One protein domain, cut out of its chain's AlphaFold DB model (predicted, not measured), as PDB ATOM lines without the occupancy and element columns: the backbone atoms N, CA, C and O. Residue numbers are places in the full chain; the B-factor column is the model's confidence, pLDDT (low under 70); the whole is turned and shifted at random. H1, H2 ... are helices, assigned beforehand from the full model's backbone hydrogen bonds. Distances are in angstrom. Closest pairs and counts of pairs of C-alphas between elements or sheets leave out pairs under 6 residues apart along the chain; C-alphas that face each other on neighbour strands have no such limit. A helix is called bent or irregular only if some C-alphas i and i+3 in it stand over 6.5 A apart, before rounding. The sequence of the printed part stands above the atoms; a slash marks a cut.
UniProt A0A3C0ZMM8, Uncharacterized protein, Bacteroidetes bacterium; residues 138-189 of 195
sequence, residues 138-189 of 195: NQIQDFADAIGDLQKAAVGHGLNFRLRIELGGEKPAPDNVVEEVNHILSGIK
ATOM      1  N   ASN A 138     629.843 508.184 462.385       74.88
ATOM      2  CA  ASN A 138     629.382 508.530 461.036       74.88
ATOM      3  C   ASN A 138     629.295 507.292 460.131       74.88
ATOM      4  O   ASN A 138     628.305 507.117 459.436       74.88
ATOM      5  N   GLN A 139     630.265 506.381 460.207       78.81
ATOM      6  CA  GLN A 139     630.263 505.149 459.415       78.81
ATOM      7  C   GLN A 139     629.152 504.180 459.843       78.81
ATOM      8  O   GLN A 139     628.680 503.396 459.026       78.81
ATOM      9  N   ILE A 140     628.711 504.227 461.106       86.56
ATOM     10  CA  ILE A 140     627.530 503.482 461.570       86.56
ATOM     11  C   ILE A 140     626.248 504.057 460.949       86.56
ATOM     12  O   ILE A 140     625.362 503.286 460.582       86.56
ATOM     13  N   GLN A 141     626.150 505.383 460.804       86.62
ATOM     14  CA  GLN A 141     625.027 506.028 460.111       86.62
ATOM     15  C   GLN A 141     625.035 505.676 458.621       86.62
ATOM     16  O   GLN A 141     624.034 505.171 458.117       86.62
ATOM     17  N   ASP A 142     626.186 505.811 457.959       87.50
ATOM     18  CA  ASP A 142     626.356 505.416 456.557       87.50
ATOM     19  C   ASP A 142     626.006 503.931 456.350       87.50
ATOM     20  O   ASP A 142     625.360 503.549 455.373       87.50
ATOM     21  N   PHE A 143     626.402 503.069 457.296       88.12
ATOM     22  CA  PHE A 143     626.033 501.657 457.286       88.12
ATOM     23  C   PHE A 143     624.520 501.469 457.409       88.12
ATOM     24  O   PHE A 143     623.965 500.682 456.646       88.12
ATOM     25  N   ALA A 144     623.859 502.181 458.327       89.69
ATOM     26  CA  ALA A 144     622.410 502.117 458.514       89.69
ATOM     27  C   ALA A 144     621.653 502.484 457.229       89.69
ATOM     28  O   ALA A 144     620.722 501.767 456.849       89.69
ATOM     29  N   ASP A 145     622.106 503.518 456.519       93.25
ATOM     30  CA  ASP A 145     621.540 503.932 455.233       93.25
ATOM     31  C   ASP A 145     621.752 502.865 454.140       93.25
ATOM     32  O   ASP A 145     620.875 502.627 453.306       93.25
ATOM     33  N   ALA A 146     622.882 502.151 454.176       90.75
ATOM     34  CA  ALA A 146     623.226 501.111 453.207       90.75
ATOM     35  C   ALA A 146     622.577 499.734 453.471       90.75
ATOM     36  O   ALA A 146     622.637 498.859 452.598       90.75
ATOM     37  N   ILE A 147     621.938 499.499 454.630       91.50
ATOM     38  CA  ILE A 147     621.366 498.181 454.993       91.50
ATOM     39  C   ILE A 147     620.403 497.668 453.918       91.50
ATOM     40  O   ILE A 147     620.435 496.482 453.576       91.50
ATOM     41  N   GLY A 148     619.558 498.545 453.370       88.88
ATOM     42  CA  GLY A 148     618.570 498.156 452.365       88.88
ATOM     43  C   GLY A 148     619.209 497.596 451.094       88.88
ATOM     44  O   GLY A 148     618.739 496.600 450.542       88.88
ATOM     45  N   ASP A 149     620.313 498.189 450.648       91.75
ATOM     46  CA  ASP A 149     621.020 497.740 449.452       91.75
ATOM     47  C   ASP A 149     621.862 496.488 449.719       91.75
ATOM     48  O   ASP A 149     621.901 495.590 448.875       91.75
ATOM     49  N   LEU A 150     622.432 496.346 450.921       88.56
ATOM     50  CA  LEU A 150     623.092 495.109 451.354       88.56
ATOM     51  C   LEU A 150     622.122 493.921 451.388       88.56
ATOM     52  O   LEU A 150     622.466 492.830 450.935       88.56
ATOM     53  N   GLN A 151     620.895 494.128 451.872       89.12
ATOM     54  CA  GLN A 151     619.858 493.093 451.860       89.12
ATOM     55  C   GLN A 151     619.470 492.686 450.435       89.12
ATOM     56  O   GLN A 151     619.352 491.493 450.161       89.12
ATOM     57  N   LYS A 152     619.326 493.649 449.513       90.25
ATOM     58  CA  LYS A 152     619.067 493.361 448.090       90.25
ATOM     59  C   LYS A 152     620.221 492.593 447.445       90.25
ATOM     60  O   LYS A 152     619.983 491.652 446.692       90.25
ATOM     61  N   ALA A 153     621.464 492.970 447.743       89.56
ATOM     62  CA  ALA A 153     622.648 492.306 447.205       89.56
ATOM     63  C   ALA A 153     622.810 490.868 447.730       89.56
ATOM     64  O   ALA A 153     623.349 490.014 447.031       89.56
ATOM     65  N   ALA A 154     622.324 490.589 448.942       86.31
ATOM     66  CA  ALA A 154     622.393 489.277 449.579       86.31
ATOM     67  C   ALA A 154     621.131 488.411 449.380       86.31
ATOM     68  O   ALA A 154     620.956 487.420 450.092       86.31
ATOM     69  N   VAL A 155     620.242 488.750 448.436       89.06
ATOM     70  CA  VAL A 155     619.028 487.960 448.151       89.06
ATOM     71  C   VAL A 155     619.393 486.507 447.830       89.06
ATOM     72  O   VAL A 155     620.275 486.231 447.023       89.06
ATOM     73  N   GLY A 156     618.697 485.563 448.470       82.25
ATOM     74  CA  GLY A 156     618.987 484.127 448.355       82.25
ATOM     75  C   GLY A 156     620.072 483.621 449.313       82.25
ATOM     76  O   GLY A 156     620.354 482.422 449.334       82.25
ATOM     77  N   HIS A 157     620.643 484.496 450.146       81.00
ATOM     78  CA  HIS A 157     621.646 484.159 451.153       81.00
ATOM     79  C   HIS A 157     621.240 484.654 452.549       81.00
ATOM     80  O   HIS A 157     620.522 485.638 452.710       81.00
ATOM     81  N   GLY A 158     621.700 483.956 453.590       79.81
ATOM     82  CA  GLY A 158     621.464 484.361 454.976       79.81
ATOM     83  C   GLY A 158     622.396 485.497 455.386       79.81
ATOM     84  O   GLY A 158     623.547 485.240 455.738       79.81
ATOM     85  N   LEU A 159     621.902 486.736 455.371       82.88
ATOM     86  CA  LEU A 159     622.646 487.901 455.851       82.88
ATOM     87  C   LEU A 159     622.364 488.131 457.340       82.88
ATOM     88  O   LEU A 159     621.228 488.382 457.732       82.88
ATOM     89  N   ASN A 160     623.403 488.040 458.171       79.81
ATOM     90  CA  ASN A 160     623.312 488.276 459.610       79.81
ATOM     91  C   ASN A 160     624.281 489.383 460.015       79.81
ATOM     92  O   ASN A 160     625.469 489.307 459.705       79.81
ATOM     93  N   PHE A 161     623.784 490.356 460.771       81.56
ATOM     94  CA  PHE A 161     624.599 491.412 461.360       81.56
ATOM     95  C   PHE A 161     624.830 491.111 462.838       81.56
ATOM     96  O   PHE A 161     623.891 490.801 463.573       81.56
ATOM     97  N   ARG A 162     626.088 491.180 463.278       79.19
ATOM     98  CA  ARG A 162     626.464 491.047 464.688       79.19
ATOM     99  C   ARG A 162     627.094 492.353 465.134       79.19
ATOM    100  O   ARG A 162     628.094 492.764 464.560       79.19
ATOM    101  N   LEU A 163     626.504 492.972 466.150       77.81
ATOM    102  CA  LEU A 163     627.028 494.178 466.773       77.81
ATOM    103  C   LEU A 163     627.709 493.798 468.089       77.81
ATOM    104  O   LEU A 163     627.120 493.091 468.907       77.81
ATOM    105  N   ARG A 164     628.941 494.268 468.279       78.56
ATOM    106  CA  ARG A 164     629.670 494.208 469.546       78.56
ATOM    107  C   ARG A 164     629.919 495.645 469.980       78.56
ATOM    108  O   ARG A 164     630.523 496.401 469.231       78.56
ATOM    109  N   ILE A 165     629.410 496.005 471.151       76.50
ATOM    110  CA  ILE A 165     629.598 497.331 471.740       76.50
ATOM    111  C   ILE A 165     630.567 497.157 472.899       76.50
ATOM    112  O   ILE A 165     630.381 496.269 473.732       76.50
ATOM    113  N   GLU A 166     631.609 497.974 472.924       76.38
ATOM    114  CA  GLU A 166     632.598 497.997 473.996       76.38
ATOM    115  C   GLU A 166     632.479 499.322 474.746       76.38
ATOM    116  O   GLU A 166     632.315 500.377 474.134       76.38
ATOM    117  N   LEU A 167     632.519 499.259 476.075       71.31
ATOM    118  CA  LEU A 167     632.410 500.417 476.952       71.31
ATOM    119  C   LEU A 167     633.531 500.339 477.990       71.31
ATOM    120  O   LEU A 167     633.573 499.412 478.797       71.31
ATOM    121  N   GLY A 168     634.448 501.304 477.953       69.19
ATOM    122  CA  GLY A 168     635.650 501.326 478.791       69.19
ATOM    123  C   GLY A 168     636.945 501.248 477.977       69.19
ATOM    124  O   GLY A 168     636.943 501.473 476.769       69.19
ATOM    125  N   GLY A 169     638.059 500.977 478.658       65.44
ATOM    126  CA  GLY A 169     639.400 500.916 478.065       65.44
ATOM    127  C   GLY A 169     640.441 500.500 479.106       65.44
ATOM    128  O   GLY A 169     640.249 499.505 479.798       65.44
ATOM    129  N   GLU A 170     641.512 501.284 479.287       47.34
ATOM    130  CA  GLU A 170     642.524 501.047 480.342       47.34
ATOM    131  C   GLU A 170     641.937 500.963 481.763       47.34
ATOM    132  O   GLU A 170     642.539 500.366 482.656       47.34
ATOM    133  N   LYS A 171     640.762 501.564 481.988       49.19
ATOM    134  CA  LYS A 171     639.988 501.455 483.228       49.19
ATOM    135  C   LYS A 171     638.537 501.086 482.907       49.19
ATOM    136  O   LYS A 171     638.027 501.510 481.863       49.19
ATOM    137  N   PRO A 172     637.867 500.323 483.790       72.06
ATOM    138  CA  PRO A 172     636.455 500.004 483.626       72.06
ATOM    139  C   PRO A 172     635.601 501.274 483.686       72.06
ATOM    140  O   PRO A 172     635.924 502.221 484.412       72.06
ATOM    141  N   ALA A 173     634.512 501.286 482.916       80.06
ATOM    142  CA  ALA A 173     633.513 502.337 483.022       80.06
ATOM    143  C   ALA A 173     632.831 502.264 484.405       80.06
ATOM    144  O   ALA A 173     632.561 501.159 484.876       80.06
ATOM    145  N   PRO A 174     632.565 503.402 485.067       85.81
ATOM    146  CA  PRO A 174     631.826 503.427 486.327       85.81
ATOM    147  C   PRO A 174     630.417 502.832 486.198       85.81
ATOM    148  O   PRO A 174     629.766 503.023 485.170       85.81
ATOM    149  N   ASP A 175     629.919 502.197 487.261       84.62
ATOM    150  CA  ASP A 175     628.628 501.489 487.258       84.62
ATOM    151  C   ASP A 175     627.457 502.379 486.821       84.62
ATOM    152  O   ASP A 175     626.626 501.958 486.022       84.62
ATOM    153  N   ASN A 176     627.434 503.647 487.240       87.69
ATOM    154  CA  ASN A 176     626.387 504.591 486.840       87.69
ATOM    155  C   ASN A 176     626.371 504.862 485.323       87.69
ATOM    156  O   ASN A 176     625.308 505.085 484.751       87.69
ATOM    157  N   VAL A 177     627.535 504.826 484.666       86.06
ATOM    158  CA  VAL A 177     627.643 504.972 483.206       86.06
ATOM    159  C   VAL A 177     627.186 503.688 482.517       86.06
ATOM    160  O   VAL A 177     626.483 503.747 481.513       86.06
ATOM    161  N   VAL A 178     627.546 502.522 483.062       87.75
ATOM    162  CA  VAL A 178     627.104 501.223 482.533       87.75
ATOM    163  C   VAL A 178     625.580 501.090 482.619       87.75
ATOM    164  O   VAL A 178     624.951 500.668 481.650       87.75
ATOM    165  N   GLU A 179     624.975 501.492 483.738       87.38
ATOM    166  CA  GLU A 179     623.522 501.492 483.937       87.38
ATOM    167  C   GLU A 179     622.798 502.411 482.945       87.38
ATOM    168  O   GLU A 179     621.812 501.996 482.330       87.38
ATOM    169  N   GLU A 180     623.303 503.629 482.737       88.56
ATOM    170  CA  GLU A 180     622.727 504.581 481.782       88.56
ATOM    171  C   GLU A 180     622.810 504.054 480.342       88.56
ATOM    172  O   GLU A 180     621.826 504.081 479.600       88.56
ATOM    173  N   VAL A 181     623.955 503.486 479.956       87.69
ATOM    174  CA  VAL A 181     624.116 502.883 478.629       87.69
ATOM    175  C   VAL A 181     623.222 501.648 478.476       87.69
ATOM    176  O   VAL A 181     622.568 501.503 477.443       87.69
ATOM    177  N   ASN A 182     623.105 500.791 479.494       88.75
ATOM    178  CA  ASN A 182     622.188 499.646 479.481       88.75
ATOM    179  C   ASN A 182     620.722 500.077 479.337       88.75
ATOM    180  O   ASN A 182     619.962 499.422 478.620       88.75
ATOM    181  N   HIS A 183     620.325 501.197 479.951       89.12
ATOM    182  CA  HIS A 183     618.990 501.762 479.765       89.12
ATOM    183  C   HIS A 183     618.731 502.111 478.294       89.12
ATOM    184  O   HIS A 183     617.702 501.720 477.740       89.12
ATOM    185  N   ILE A 184     619.693 502.752 477.623       87.69
ATOM    186  CA  ILE A 184     619.596 503.087 476.196       87.69
ATOM    187  C   ILE A 184     619.553 501.816 475.332       87.69
ATOM    188  O   ILE A 184     618.692 501.689 474.459       87.69
ATOM    189  N   LEU A 185     620.447 500.852 475.583       86.19
ATOM    190  CA  LEU A 185     620.523 499.613 474.802       86.19
ATOM    191  C   LEU A 185     619.259 498.755 474.925       86.19
ATOM    192  O   LEU A 185     618.847 498.134 473.941       86.19
ATOM    193  N   SER A 186     618.593 498.787 476.082       85.31
ATOM    194  CA  SER A 186     617.327 498.079 476.295       85.31
ATOM    195  C   SER A 186     616.211 498.547 475.350       85.31
ATOM    196  O   SER A 186     615.385 497.736 474.929       85.31
ATOM    197  N   GLY A 187     616.234 499.823 474.941       81.94
ATOM    198  CA  GLY A 187     615.313 500.380 473.948       81.94
ATOM    199  C   GLY A 187     615.570 499.887 472.520       81.94
ATOM    200  O   GLY A 187     614.670 499.937 471.684       81.94
ATOM    201  N   ILE A 188     616.775 499.382 472.240       83.62
ATOM    202  CA  ILE A 188     617.161 498.826 470.937       83.62
ATOM    203  C   ILE A 188     616.874 497.321 470.908       83.62
ATOM    204  O   ILE A 188     616.233 496.822 469.982       83.62
ATOM    205  N   LYS A 189     617.360 496.582 471.912       78.88
ATOM    206  CA  LYS A 189     617.133 495.140 472.060       78.88
ATOM    207  C   LYS A 189     617.361 494.717 473.511       78.88
ATOM    208  O   LYS A 189     618.471 494.839 474.009       78.88
TER     209      LYS A 189
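What this domain is: This is residues 138 to 189 of the 195 residues of an uncharacterized protein of Bacteroidetes bacterium (UniProt A0A3C0ZMM8). Going along the printed part from its first residue, you meet the kinked helix H1, then a long thread, residues 154 to 174, that turns back after H1 and runs to the far end of an open, elongated shape, where the chain folds back into H2. The two helices lie toward opposite ends, and residues 138 to 146, 152 to 158 and 169 to 176 stick out. The printed part has 52 residues, with two named helices in the order H1, H2, no named strand, and the class all helix. It is extended, with a radius of gyration of the C-alphas of 15.5 A and spans of 44 by 23 by 19 A.

Where its parts are: Find C-alpha 138 at (629.382, 508.530, 461.036); from there H1, residues 138 to 153, runs 22.4 A to C-alpha 153 at (622.648, 492.306, 447.205). After the link, H2, residues 175 to 188, runs 20.1 A and ends at C-alpha 188 at (617.161, 498.826, 470.937).

How they stand to each other: Look near residue 146, where H1 has a kink of 49 degrees. H1 is irregular, with C-alphas 145 and 148 standing 7.1 A apart. H1 and H2 are apart, with no C-alpha of the one within 8 A of the other. In the backbone, 10 of 12 O i to N i+4 pairs of H1 and 8 of 10 of H2 are within hydrogen-bond range.

The domain as a whole: The two C-alphas farthest apart, those of Gly 156 and Pro 174, are 44.5 A apart. The link from H1 to H2 is long, with 21 residues. The printed part has no cut. The model's mean pLDDT of the printed part is 82.5, and residues 168 to 171 are under 70.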